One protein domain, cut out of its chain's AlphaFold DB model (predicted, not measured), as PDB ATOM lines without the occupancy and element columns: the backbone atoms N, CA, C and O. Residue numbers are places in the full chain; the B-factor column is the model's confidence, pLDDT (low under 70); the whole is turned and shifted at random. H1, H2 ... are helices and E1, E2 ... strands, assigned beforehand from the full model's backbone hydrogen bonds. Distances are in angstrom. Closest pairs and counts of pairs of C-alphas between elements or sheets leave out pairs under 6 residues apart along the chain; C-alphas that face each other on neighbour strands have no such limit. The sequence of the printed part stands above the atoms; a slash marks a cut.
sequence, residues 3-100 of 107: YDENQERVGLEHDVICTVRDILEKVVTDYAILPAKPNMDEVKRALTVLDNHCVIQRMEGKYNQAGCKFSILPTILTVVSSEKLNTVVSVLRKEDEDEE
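AT A GLANCE: This is residues 3 to 100 of the 107 residues of an uncharacterized protein of bioreactor metagenome (UniProt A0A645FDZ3). A small sheet of three short strands stands toward one end of an elongated model, with helix H3 standing up over its edge strand E2 and helix H2 running off from the end of the other edge strand, E1. The longest helix, H5, lies off to one side, away from every other named element; of it, residues 82 to 88 stick out free. The printed part has 98 residues, with five helices and three strands in the order H1 E1 H2 H3 E2 E3 H4 H5, a mixed class of helices and strands. The antiparallel sheet runs E1 E3 E2. The whole is compact, with a radius of gyration of the C-alphas of 14.2 A, and spans 47 by 30 by 24 A.

IN THESE COORDINATES: Begin with the sheet: E1 is residues 16 to 19, 10.2 A; E3 is residues 69 to 72, 10.1 A; E2 is residues 56 to 60, 12.4 A. Find C-alpha 16 at (50.484, 46.108, 9.119), where E1 begins. H3, residues 40 to 52, measures 18.1 A, and H2, residues 20 to 30, measures 14.7 A. H1 is residues 3 to 7, 5.8 A, and H4 is residues 76 to 79, 5.2 A. H5, residues 82 to 98, runs 24.6 A from C-alpha 82 at (37.870, 32.407, 10.381) to C-alpha 98 at (34.436, 27.070, 34.175).

HOW THE PARTS SIT: Look first at E3, the inner strand. It is antiparallel to E1 at 144 degrees, with N 18 and O 70 within hydrogen-bond range at 2.9 A. It forms a hairpin with E2 at 159 degrees, with N 57 and O 71 at 2.8 A. E1, H2 and H3, and E2 make a split strand-helix-strand unit, two strands running the same way with E3 between them, and its crossover is right-handed. H3 is on the sheet over E2, at a height over the sheet of 9.7 A, and stands up from it at 57 degrees; the closest C-alphas of H3 and E2 are those of Asp 51 and Gln 57, 5.5 A apart. H2 and H3 are near each other, with 6 pairs of C-alphas within 10 A. H1 only grazes the sheet; its closest C-alpha to E1 is that of Asn 6, 6.0 A from that of Val 16. H4 and H5 are not on the sheet, and are apart. In H1, H2 and H3 every O i to N i+4 pair is within hydrogen-bond range; in H5 it is 11 of 13, and H4 is too short for such a pair.

THE WHOLE: The two C-alphas farthest apart are those of Leu 12 and Glu 100, at 48.0 A. The printed part has no cut, and no link is long. The mean pLDDT of the printed part is 80.0; look for values under 70 at residues 5 to 15 and 94 to 100.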
ATOM      1  N   TYR A   3      45.018  42.858  11.506       72.31
ATOM      2  CA  TYR A   3      45.399  42.900  10.103       72.31
ATOM      3  C   TYR A   3      44.299  43.521   9.221       72.31
ATOM      4  O   TYR A   3      44.576  44.515   8.565       72.31
ATOM      5  N   ASP A   4      43.048  43.038   9.276       71.00
ATOM      6  CA  ASP A   4      41.938  43.586   8.467       71.00
ATOM      7  C   ASP A   4      41.691  45.082   8.709       71.00
ATOM      8  O   ASP A   4      41.523  45.842   7.762       71.00
ATOM      9  N   GLU A   5      41.701  45.518   9.972       66.81
ATOM     10  CA  GLU A   5      41.420  46.916  10.343       66.81
ATOM     11  C   GLU A   5      42.500  47.889   9.864       66.81
ATOM     12  O   GLU A   5      42.241  49.073   9.647       66.81
ATOM     13  N   ASN A   6      43.736  47.405   9.745       69.38
ATOM     14  CA  ASN A   6      44.856  48.225   9.314       69.38
ATOM     15  C   ASN A   6      45.133  48.068   7.818       69.38
ATOM     16  O   ASN A   6      45.695  48.990   7.238       69.38
ATOM     17  N   GLN A   7      44.684  46.981   7.179       66.69
ATOM     18  CA  GLN A   7      44.877  46.710   5.753       66.69
ATOM     19  C   GLN A   7      44.348  47.844   4.863       66.69
ATOM     20  O   GLN A   7      45.008  48.200   3.895       66.69
ATOM     21  N   GLU A   8      43.205  48.453   5.197       59.72
ATOM     22  CA  GLU A   8      42.650  49.586   4.432       59.72
ATOM     23  C   GLU A   8      43.507  50.861   4.529       59.72
ATOM     24  O   GLU A   8      43.409  51.753   3.686       59.72
ATOM     25  N   ARG A   9      44.356  50.957   5.559       59.06
ATOM     26  CA  ARG A   9      45.246  52.097   5.811       59.06
ATOM     27  C   ARG A   9      46.656  51.874   5.271       59.06
ATOM     28  O   ARG A   9      47.390  52.850   5.112       59.06
ATOM     29  N   VAL A  10      47.048  50.625   5.010       59.66
ATOM     30  CA  VAL A  10      48.361  50.312   4.448       59.66
ATOM     31  C   VAL A  10      48.286  50.443   2.929       59.66
ATOM     32  O   VAL A  10      47.463  49.806   2.282       59.66
ATOM     33  N   GLY A  11      49.124  51.306   2.353       60.72
ATOM     34  CA  GLY A  11      49.270  51.435   0.902       60.72
ATOM     35  C   GLY A  11      49.925  50.200   0.260       60.72
ATOM     36  O   GLY A  11      49.785  49.077   0.730       60.72
ATOM     37  N   LEU A  12      50.696  50.413  -0.809       54.22
ATOM     38  CA  LEU A  12      51.300  49.364  -1.655       54.22
ATOM     39  C   LEU A  12      52.173  48.313  -0.933       54.22
ATOM     40  O   LEU A  12      52.471  47.283  -1.531       54.22
ATOM     41  N   GLU A  13      52.591  48.549   0.312       56.53
ATOM     42  CA  GLU A  13      53.510  47.667   1.044       56.53
ATOM     43  C   GLU A  13      52.801  46.597   1.897       56.53
ATOM     44  O   GLU A  13      53.461  45.656   2.316       56.53
ATOM     45  N   HIS A  14      51.477  46.682   2.120       59.84
ATOM     46  CA  HIS A  14      50.652  45.710   2.882       59.84
ATOM     47  C   HIS A  14      51.147  45.294   4.289       59.84
ATOM     48  O   HIS A  14      50.493  44.495   4.959       59.84
ATOM     49  N   ASP A  15      52.244  45.863   4.778       66.62
ATOM     50  CA  ASP A  15      52.789  45.618   6.104       66.62
ATOM     51  C   ASP A  15      51.988  46.350   7.188       66.62
ATOM     52  O   ASP A  15      52.078  47.570   7.367       66.62
ATOM     53  N   VAL A  16      51.200  45.589   7.950       80.06
ATOM     54  CA  VAL A  16      50.484  46.108   9.119       80.06
ATOM     55  C   VAL A  16      51.461  46.202  10.282       80.06
ATOM     56  O   VAL A  16      51.766  45.218  10.954       80.06
ATOM     57  N   ILE A  17      51.969  47.406  10.527       86.38
ATOM     58  CA  ILE A  17      52.890  47.670  11.630       86.38
ATOM     59  C   ILE A  17      52.120  47.741  12.948       86.38
ATOM     60  O   ILE A  17      51.167  48.506  13.082       86.38
ATOM     61  N   CYS A  18      52.590  47.005  13.949       88.00
ATOM     62  CA  CYS A  18      52.065  47.035  15.308       88.00
ATOM     63  C   CYS A  18      53.196  47.037  16.335       88.00
ATOM     64  O   CYS A  18      54.334  46.637  16.065       88.00
ATOM     65  N   THR A  19      52.867  47.480  17.544       91.75
ATOM     66  CA  THR A  19      53.712  47.324  18.720       91.75
ATOM     67  C   THR A  19      53.150  46.275  19.669       91.75
ATOM     68  O   THR A  19      51.972  45.917  19.625       91.75
ATOM     69  N   VAL A  20      53.998  45.767  20.567       90.69
ATOM     70  CA  VAL A  20      53.547  44.834  21.614       90.69
ATOM     71  C   VAL A  20      52.499  45.495  22.507       90.69
ATOM     72  O   VAL A  20      51.574  44.825  22.951       90.69
ATOM     73  N   ARG A  21      52.604  46.808  22.736       89.12
ATOM     74  CA  ARG A  21      51.582  47.574  23.449       89.12
ATOM     75  C   ARG A  21      50.223  47.500  22.754       89.12
ATOM     76  O   ARG A  21      49.265  47.168  23.437       89.12
ATOM     77  N   ASP A  22      50.168  47.721  21.441       88.69
ATOM     78  CA  ASP A  22      48.900  47.720  20.696       88.69
ATOM     79  C   ASP A  22      48.173  46.371  20.829       88.69
ATOM     80  O   ASP A  22      46.962  46.326  21.031       88.69
ATOM     81  N   ILE A  23      48.914  45.253  20.784       87.00
ATOM     82  CA  ILE A  23      48.337  43.917  21.019       87.00
ATOM     83  C   ILE A  23      47.827  43.783  22.454       87.00
ATOM     84  O   ILE A  23      46.730  43.272  22.665       87.00
ATOM     85  N   LEU A  24      48.620  44.207  23.440       86.31
ATOM     86  CA  LEU A  24      48.237  44.107  24.847       86.31
ATOM     87  C   LEU A  24      46.973  44.917  25.147       86.31
ATOM     88  O   LEU A  24      46.092  44.413  25.834       86.31
ATOM     89  N   GLU A  25      46.868  46.133  24.612       85.62
ATOM     90  CA  GLU A  25      45.671  46.968  24.744       85.62
ATOM     91  C   GLU A  25      44.459  46.277  24.121       85.62
ATOM     92  O   GLU A  25      43.425  46.168  24.773       85.62
ATOM     93  N   LYS A  26      44.609  45.684  22.933       82.12
ATOM     94  CA  LYS A  26      43.504  44.975  22.289       82.12
ATOM     95  C   LYS A  26      43.028  43.739  23.041       82.12
ATOM     96  O   LYS A  26      41.833  43.486  23.132       82.12
ATOM     97  N   VAL A  27      43.956  42.934  23.550       80.69
ATOM     98  CA  VAL A  27      43.629  41.670  24.228       80.69
ATOM     99  C   VAL A  27      43.017  41.920  25.607       80.69
ATOM    100  O   VAL A  27      42.084  41.216  25.988       80.69
ATOM    101  N   VAL A  28      43.516  42.921  26.338       79.38
ATOM    102  CA  VAL A  28      43.062  43.233  27.702       79.38
ATOM    103  C   VAL A  28      41.844  44.158  27.695       79.38
ATOM    104  O   VAL A  28      40.891  43.916  28.426       79.38
ATOM    105  N   THR A  29      41.852  45.210  26.874       76.56
ATOM    106  CA  THR A  29      40.839  46.273  26.921       76.56
ATOM    107  C   THR A  29      39.719  46.051  25.910       76.56
ATOM    108  O   THR A  29      38.554  46.066  26.291       76.56
ATOM    109  N   ASP A  30      40.043  45.852  24.627       74.38
ATOM    110  CA  ASP A  30      39.015  45.799  23.573       74.38
ATOM    111  C   ASP A  30      38.267  44.465  23.541       74.38
ATOM    112  O   ASP A  30      37.045  44.432  23.396       74.38
ATOM    113  N   TYR A  31      38.997  43.356  23.655       71.62
ATOM    114  CA  TYR A  31      38.405  42.023  23.584       71.62
ATOM    115  C   TYR A  31      38.142  41.393  24.952       71.62
ATOM    116  O   TYR A  31      37.432  40.387  24.989       71.62
ATOM    117  N   ALA A  32      38.699  41.965  26.028       74.75
ATOM    118  CA  ALA A  32      38.617  41.445  27.395       74.75
ATOM    119  C   ALA A  32      38.885  39.927  27.473       74.75
ATOM    120  O   ALA A  32      38.201  39.205  28.184       74.75
ATOM    121  N   ILE A  33      39.852  39.442  26.683       73.88
ATOM    122  CA  ILE A  33      40.225  38.017  26.616       73.88
ATOM    123  C   ILE A  33      41.130  37.650  27.791       73.88
ATOM    124  O   ILE A  33      41.160  36.505  28.212       73.88
ATOM    125  N   LEU A  34      41.924  38.607  28.276       75.44
ATOM    126  CA  LEU A  34      42.762  38.409  29.449       75.44
ATOM    127  C   LEU A  34      42.326  39.380  30.547       75.44
ATOM    128  O   LEU A  34      42.244  40.582  30.277       75.44
ATOM    129  N   PRO A  35      42.128  38.904  31.789       72.00
ATOM    130  CA  PRO A  35      41.651  39.736  32.896       72.00
ATOM    131  C   PRO A  35      42.680  40.787  33.333       72.00
ATOM    132  O   PRO A  35      42.344  41.795  33.953       72.00
ATOM    133  N   ALA A  36      43.958  40.565  33.017       80.75
ATOM    134  CA  ALA A  36      45.050  41.466  33.341       80.75
ATOM    135  C   ALA A  36      46.177  41.364  32.307       80.75
ATOM    136  O   ALA A  36      46.191  40.509  31.421       80.75
ATOM    137  N   LYS A  37      47.174  42.242  32.449       82.50
ATOM    138  CA  LYS A  37      48.376  42.207  31.619       82.50
ATOM    139  C   LYS A  37      49.113  40.860  31.796       82.50
ATOM    140  O   LYS A  37      49.549  40.574  32.912       82.50
ATOM    141  N   PRO A  38      49.340  40.087  30.718       84.19
ATOM    142  CA  PRO A  38      50.031  38.801  30.780       84.19
ATOM    143  C   PRO A  38      51.521  38.939  31.109       84.19
ATOM    144  O   PRO A  38      52.125  40.014  30.994       84.19
ATOM    145  N   ASN A  39      52.144  37.812  31.455       89.00
ATOM    146  CA  ASN A  39      53.582  37.736  31.668       89.00
ATOM    147  C   ASN A  39      54.356  38.021  30.364       89.00
ATOM    148  O   ASN A  39      54.127  37.406  29.322       89.00
ATOM    149  N   MET A  40      55.337  38.927  30.412       89.25
ATOM    150  CA  MET A  40      56.068  39.351  29.208       89.25
ATOM    151  C   MET A  40      56.947  38.243  28.605       89.25
ATOM    152  O   MET A  40      57.244  38.290  27.409       89.25
ATOM    153  N   ASP A  41      57.357  37.240  29.387       91.31
ATOM    154  CA  ASP A  41      58.066  36.071  28.851       91.31
ATOM    155  C   ASP A  41      57.144  35.149  28.045       91.31
ATOM    156  O   ASP A  41      57.582  34.567  27.053       91.31
ATOM    157  N   GLU A  42      55.867  35.049  28.416       88.50
ATOM    158  CA  GLU A  42      54.850  34.331  27.636       88.50
ATOM    159  C   GLU A  42      54.540  35.062  26.342       88.50
ATOM    160  O   GLU A  42      54.585  34.451  25.275       88.50
ATOM    161  N   VAL A  43      54.356  36.382  26.422       89.94
ATOM    162  CA  VAL A  43      54.183  37.242  25.244       89.94
ATOM    163  C   VAL A  43      55.360  37.069  24.286       89.94
ATOM    164  O   VAL A  43      55.171  36.842  23.092       89.94
ATOM    165  N   LYS A  44      56.592  37.088  24.805       93.56
ATOM    166  CA  LYS A  44      57.788  36.845  23.996       93.56
ATOM    167  C   LYS A  44      57.772  35.466  23.345       93.56
ATOM    168  O   LYS A  44      58.118  35.377  22.167       93.56
ATOM    169  N   ARG A  45      57.416  34.403  24.075       94.00
ATOM    170  CA  ARG A  45      57.336  33.043  23.513       94.00
ATOM    171  C   ARG A  45      56.301  32.972  22.391       94.00
ATOM    172  O   ARG A  45      56.652  32.529  21.303       94.00
ATOM    173  N   ALA A  46      55.088  33.471  22.622       91.19
ATOM    174  CA  ALA A  46      54.013  33.474  21.633       91.19
ATOM    175  C   ALA A  46      54.399  34.251  20.364       91.19
ATOM    176  O   ALA A  46      54.309  33.720  19.259       91.19
ATOM    177  N   LEU A  47      54.922  35.471  20.513       92.50
ATOM    178  CA  LEU A  47      55.353  36.286  19.373       92.50
ATOM    179  C   LEU A  47      56.535  35.657  18.623       92.50
ATOM    180  O   LEU A  47      56.575  35.708  17.400       92.50
ATOM    181  N   THR A  48      57.459  34.992  19.322       94.25
ATOM    182  CA  THR A  48      58.564  34.265  18.670       94.25
ATOM    183  C   THR A  48      58.055  33.090  17.829       94.25
ATOM    184  O   THR A  48      58.588  32.832  16.755       94.25
ATOM    185  N   VAL A  49      57.017  32.379  18.283       93.94
ATOM    186  CA  VAL A  49      56.389  31.307  17.494       93.94
ATOM    187  C   VAL A  49      55.781  31.875  16.211       93.94
ATOM    188  O   VAL A  49      56.019  31.331  15.136       93.94
ATOM    189  N   LEU A  50      55.065  32.999  16.295       91.75
ATOM    190  CA  LEU A  50      54.489  33.661  15.119       91.75
ATOM    191  C   LEU A  50      55.563  34.158  14.136       91.75
ATOM    192  O   LEU A  50      55.390  34.012  12.928       91.75
ATOM    193  N   ASP A  51      56.675  34.696  14.641       93.19
ATOM    194  CA  ASP A  51      57.829  35.135  13.836       93.19
ATOM    195  C   ASP A  51      58.460  33.941  13.092       93.19
ATOM    196  O   ASP A  51      58.657  33.977  11.878       93.19
ATOM    197  N   ASN A  52      58.654  32.811  13.787       93.38
ATOM    198  CA  ASN A  52      59.183  31.573  13.198       93.38
ATOM    199  C   ASN A  52      58.266  30.961  12.127       93.38
ATOM    200  O   ASN A  52      58.748  30.283  11.222       93.38
ATOM    201  N   HIS A  53      56.953  31.184  12.228       92.19
ATOM    202  CA  HIS A  53      55.974  30.760  11.223       92.19
ATOM    203  C   HIS A  53      55.749  31.803  10.121       92.19
ATOM    204  O   HIS A  53      54.832  31.646   9.314       92.19
ATOM    205  N   CYS A  54      56.576  32.853  10.071       90.94
ATOM    206  CA  CYS A  54      56.471  33.952   9.116       90.94
ATOM    207  C   CYS A  54      55.091  34.614   9.129       90.94
ATOM    208  O   CYS A  54      54.607  35.029   8.082       90.94
ATOM    209  N   VAL A  55      54.438  34.679  10.291       90.38
ATOM    210  CA  VAL A  55      53.147  35.356  10.488       90.38
ATOM    211  C   VAL A  55      53.355  36.818  10.877       90.38
ATOM    212  O   VAL A  55      52.587  37.694  10.485       90.38
ATOM    213  N   ILE A  56      54.415  37.089  11.632       93.00
ATOM    214  CA  ILE A  56      54.886  38.439  11.933       93.00
ATOM    215  C   ILE A  56      56.362  38.547  11.563       93.00
ATOM    216  O   ILE A  56      57.024  37.531  11.372       93.00
ATOM    217  N   GLN A  57      56.872  39.771  11.483       92.19
ATOM    218  CA  GLN A  57      58.289  40.042  11.285       92.19
ATOM    219  C   GLN A  57      58.750  41.130  12.245       92.19
ATOM    220  O   GLN A  57      58.286  42.274  12.179       92.19
ATOM    221  N   ARG A  58      59.683  40.798  13.145       94.00
ATOM    222  CA  ARG A  58      60.264  41.794  14.056       94.00
ATOM    223  C   ARG A  58      61.017  42.877  13.284       94.00
ATOM    224  O   ARG A  58      61.895  42.569  12.485       94.00
ATOM    225  N   MET A  59      60.740  44.140  13.600       91.12
ATOM    226  CA  MET A  59      61.471  45.284  13.052       91.12
ATOM    227  C   MET A  59      62.436  45.869  14.082       91.12
ATOM    228  O   MET A  59      63.638  45.928  13.839       91.12
ATOM    229  N   GLU A  60      61.935  46.246  15.260       93.12
ATOM    230  CA  GLU A  60      62.734  46.928  16.283       93.12
ATOM    231  C   GLU A  60      62.394  46.450  17.697       93.12
ATOM    232  O   GLU A  60      61.234  46.204  18.028       93.12
ATOM    233  N   GLY A  61      63.411  46.362  18.561       92.50
ATOM    234  CA  GLY A  61      63.259  45.964  19.963       92.50
ATOM    235  C   GLY A  61      63.175  44.450  20.185       92.50
ATOM    236  O   GLY A  61      63.494  43.646  19.310       92.50
ATOM    237  N   LYS A  62      62.802  44.051  21.406       93.56
ATOM    238  CA  LYS A  62      62.576  42.650  21.803       93.56
ATOM    239  C   LYS A  62      61.111  42.443  22.166       93.56
ATOM    240  O   LYS A  62      60.550  43.269  22.868       93.56
ATOM    241  N   TYR A  63      60.530  41.295  21.825       92.12
ATOM    242  CA  TYR A  63      59.109  41.000  22.080       92.12
ATOM    243  C   TYR A  63      58.659  41.061  23.552       92.12
ATOM    244  O   TYR A  63      57.472  41.189  23.822       92.12
ATOM    245  N   ASN A  64      59.585  41.019  24.513       90.25
ATOM    246  CA  ASN A  64      59.276  41.249  25.929       90.25
ATOM    247  C   ASN A  64      59.231  42.740  26.322       90.25
ATOM    248  O   ASN A  64      59.105  43.064  27.501       90.25
ATOM    249  N   GLN A  65      59.346  43.657  25.362       92.00
ATOM    250  CA  GLN A  65      59.263  45.099  25.561       92.00
ATOM    251  C   GLN A  65      58.008  45.636  24.881       92.00
ATOM    252  O   GLN A  65      57.777  45.381  23.703       92.00
ATOM    253  N   ALA A  66      57.232  46.452  25.597       89.00
ATOM    254  CA  ALA A  66      55.995  47.030  25.066       89.00
ATOM    255  C   ALA A  66      56.216  47.883  23.799       89.00
ATOM    256  O   ALA A  66      55.339  47.953  22.950       89.00
ATOM    257  N   GLY A  67      57.391  48.510  23.665       90.44
ATOM    258  CA  GLY A  67      57.759  49.312  22.493       90.44
ATOM    259  C   GLY A  67      58.329  48.513  21.317       90.44
ATOM    260  O   GLY A  67      58.787  49.119  20.357       90.44
ATOM    261  N   CYS A  68      58.361  47.178  21.388       93.62
ATOM    262  CA  CYS A  68      58.823  46.359  20.272       93.62
ATOM    263  C   CYS A  68      57.871  46.508  19.089       93.62
ATOM    264  O   CYS A  68      56.670  46.308  19.252       93.62
ATOM    265  N   LYS A  69      58.432  46.815  17.920       93.69
ATOM    266  CA  LYS A  69      57.723  47.061  16.665       93.69
ATOM    267  C   LYS A  69      57.905  45.873  15.728       93.69
ATOM    268  O   LYS A  69      59.020  45.368  15.570       93.69
ATOM    269  N   PHE A  70      56.828  45.430  15.102       92.88
ATOM    270  CA  PHE A  70      56.829  44.331  14.139       92.88
ATOM    271  C   PHE A  70      55.770  44.575  13.062       92.88
ATOM    272  O   PHE A  70      54.822  45.326  13.283       92.88
ATOM    273  N   SER A  71      55.946  43.951  11.900       90.75
ATOM    274  CA  SER A  71      54.906  43.870  10.872       90.75
ATOM    275  C   SER A  71      54.102  42.586  11.061       90.75
ATOM    276  O   SER A  71      54.670  41.554  11.422       90.75
ATOM    277  N   ILE A  72      52.797  42.641  10.828       89.44
ATOM    278  CA  ILE A  72      51.950  41.469  10.619       89.44
ATOM    279  C   ILE A  72      51.937  41.196   9.118       89.44
ATOM    280  O   ILE A  72      51.516  42.043   8.330       89.44
ATOM    281  N   LEU A  73      52.404  40.009   8.740       87.62
ATOM    282  CA  LEU A  73      52.566  39.622   7.348       87.62
ATOM    283  C   LEU A  73      51.241  39.092   6.763       87.62
ATOM    284  O   LEU A  73      50.443  38.493   7.491       87.62
ATOM    285  N   PRO A  74      51.022  39.205   5.437       85.31
ATOM    286  CA  PRO A  74      49.810  38.704   4.770       85.31
ATOM    287  C   PRO A  74      49.555  37.197   4.932       85.31
ATOM    288  O   PRO A  74      48.437  36.720   4.741       85.31
ATOM    289  N   THR A  75      50.580  36.434   5.308       85.88
ATOM    290  CA  THR A  75      50.515  35.005   5.655       85.88
ATOM    291  C   THR A  75      49.539  34.705   6.795       85.88
ATOM    292  O   THR A  75      49.044  33.584   6.887       85.88
ATOM    293  N   ILE A  76      49.190  35.685   7.636       84.12
ATOM    294  CA  ILE A  76      48.151  35.504   8.658       84.12
ATOM    295  C   ILE A  76      46.818  35.038   8.047       84.12
ATOM    296  O   ILE A  76      46.141  34.197   8.637       84.12
ATOM    297  N   LEU A  77      46.491  35.505   6.834       81.31
ATOM    298  CA  LEU A  77      45.267  35.148   6.111       81.31
ATOM    299  C   LEU A  77      45.249  33.685   5.646       81.31
ATOM    300  O   LEU A  77      44.181  33.128   5.401       81.31
ATOM    301  N   THR A  78      46.419  33.060   5.492       80.38
ATOM    302  CA  THR A  78      46.529  31.660   5.058       80.38
ATOM    303  C   THR A  78      46.656  30.704   6.239       80.38
ATOM    304  O   THR A  78      46.170  29.576   6.175       80.38
ATOM    305  N   VAL A  79      47.289  31.148   7.329       79.62
ATOM    306  CA  VAL A  79      47.524  30.333   8.528       79.62
ATOM    307  C   VAL A  79      46.282  30.265   9.422       79.62
ATOM    308  O   VAL A  79      46.045  29.239  10.066       79.62
ATOM    309  N   VAL A  80      45.464  31.322   9.446       74.88
ATOM    310  CA  VAL A  80      44.300  31.424  10.331       74.88
ATOM    311  C   VAL A  80      43.017  31.531   9.511       74.88
ATOM    312  O   VAL A  80      42.702  32.577   8.956       74.88
ATOM    313  N   SER A  81      42.241  30.445   9.464       75.31
ATOM    314  CA  SER A  81      40.877  30.488   8.936       75.31
ATOM    315  C   SER A  81      39.904  31.048   9.977       75.31
ATOM    316  O   SER A  81      40.047  30.798  11.177       75.31
ATOM    317  N   SER A  82      38.879  31.771   9.520       73.00
ATOM    318  CA  SER A  82      37.870  32.407  10.381       73.00
ATOM    319  C   SER A  82      37.174  31.414  11.319       73.00
ATOM    320  O   SER A  82      36.877  31.737  12.464       73.00
ATOM    321  N   GLU A  83      36.965  30.180  10.854       73.94
ATOM    322  CA  GLU A  83      36.389  29.091  11.650       73.94
ATOM    323  C   GLU A  83      37.284  28.721  12.839       73.94
ATOM    324  O   GLU A  83      36.809  28.681  13.971       73.94
ATOM    325  N   LYS A  84      38.591  28.534  12.605       75.31
ATOM    326  CA  LYS A  84      39.555  28.210  13.667       75.31
ATOM    327  C   LYS A  84      39.683  29.347  14.674       75.31
ATOM    328  O   LYS A  84      39.787  29.085  15.869       75.31
ATOM    329  N   LEU A  85      39.650  30.596  14.204       76.38
ATOM    330  CA  LEU A  85      39.710  31.770  15.073       76.38
ATOM    331  C   LEU A  85      38.505  31.810  16.017       76.38
ATOM    332  O   LEU A  85      38.689  31.938  17.225       76.38
ATOM    333  N   ASN A  86      37.293  31.635  15.487       74.88
ATOM    334  CA  ASN A  86      36.081  31.617  16.303       74.88
ATOM    335  C   ASN A  86      36.095  30.476  17.325       74.88
ATOM    336  O   ASN A  86      35.732  30.703  18.474       74.88
ATOM    337  N   THR A  87      36.568  29.282  16.952       77.62
ATOM    338  CA  THR A  87      36.719  28.174  17.906       77.62
ATOM    339  C   THR A  87      37.667  28.530  19.050       77.62
ATOM    340  O   THR A  87      37.313  28.316  20.204       77.62
ATOM    341  N   VAL A  88      38.837  29.106  18.757       77.62
ATOM    342  CA  VAL A  88      39.805  29.500  19.797       77.62
ATOM    343  C   VAL A  88      39.226  30.579  20.715       77.62
ATOM    344  O   VAL A  88      39.346  30.466  21.928       77.62
ATOM    345  N   VAL A  89      38.540  31.587  20.166       74.50
ATOM    346  CA  VAL A  89      37.882  32.634  20.972       74.50
ATOM    347  C   VAL A  89      36.779  32.051  21.856       74.50
ATOM    348  O   VAL A  89      36.648  32.455  23.006       74.50
ATOM    349  N   SER A  90      35.990  31.102  21.345       76.25
ATOM    350  CA  SER A  90      34.965  30.423  22.140       76.25
ATOM    351  C   SER A  90      35.551  29.576  23.264       76.25
ATOM    352  O   SER A  90      34.955  29.550  24.329       76.25
ATOM    353  N   VAL A  91      36.682  28.896  23.046       76.81
ATOM    354  CA  VAL A  91      37.368  28.132  24.103       76.81
ATOM    355  C   VAL A  91      37.873  29.071  25.191       76.81
ATOM    356  O   VAL A  91      37.511  28.873  26.342       76.81
ATOM    357  N   LEU A  92      38.595  30.132  24.815       71.81
ATOM    358  CA  LEU A  92      39.138  31.096  25.776       71.81
ATOM    359  C   LEU A  92      38.037  31.719  26.641       71.81
ATOM    360  O   LEU A  92      38.165  31.753  27.851       71.81
ATOM    361  N   ARG A  93      36.908  32.114  26.034       70.69
ATOM    362  CA  ARG A  93      35.758  32.666  26.773       70.69
ATOM    363  C   ARG A  93      35.059  31.668  27.693       70.69
ATOM    364  O   ARG A  93      34.363  32.093  28.603       70.69
ATOM    365  N   LYS A  94      35.157  30.372  27.396       63.47
ATOM    366  CA  LYS A  94      34.491  29.317  28.164       63.47
ATOM    367  C   LYS A  94      35.356  28.838  29.329       63.47
ATOM    368  O   LYS A  94      34.813  28.492  30.368       63.47
ATOM    369  N   GLU A  95      36.681  28.874  29.175       56.72
ATOM    370  CA  GLU A  95      37.628  28.642  30.275       56.72
ATOM    371  C   GLU A  95      37.441  29.672  31.410       56.72
ATOM    372  O   GLU A  95      37.507  29.284  32.571       56.72
ATOM    373  N   ASP A  96      37.083  30.928  31.105       53.84
ATOM    374  CA  ASP A  96      36.713  31.932  32.123       53.84
ATOM    375  C   ASP A  96      35.409  31.588  32.886       53.84
ATOM    376  O   ASP A  96      35.261  31.962  34.047       53.84
ATOM    377  N   GLU A  97      34.447  30.887  32.265       53.75
ATOM    378  CA  GLU A  97      33.178  30.498  32.915       53.75
ATOM    379  C   GLU A  97      33.326  29.246  33.798       53.75
ATOM    380  O   GLU A  97      32.647  29.127  34.818       53.75
ATOM    381  N   ASP A  98      34.202  28.309  33.421       53.62
ATOM    382  CA  ASP A  98      34.436  27.070  34.175       53.62
ATOM    383  C   ASP A  98      35.334  27.289  35.421       53.62
ATOM    384  O   ASP A  98      35.261  26.498  36.364       53.62
ATOM    385  N   GLU A  99      36.128  28.371  35.496       51.34
ATOM    386  CA  GLU A  99      36.937  28.705  36.688       51.34
ATOM    387  C   GLU A  99      36.122  29.276  37.874       51.34
ATOM    388  O   GLU A  99      36.606  29.252  39.006       51.34
ATOM    389  N   GLU A 100      34.870  29.719  37.680       49.69
ATOM    390  CA  GLU A 100      34.003  30.203  38.780       49.69
ATOM    391  C   GLU A 100      33.148  29.101  39.449       49.69
ATOM    392  O   GLU A 100      32.378  29.383  40.368       49.69
TER     393      GLU A 100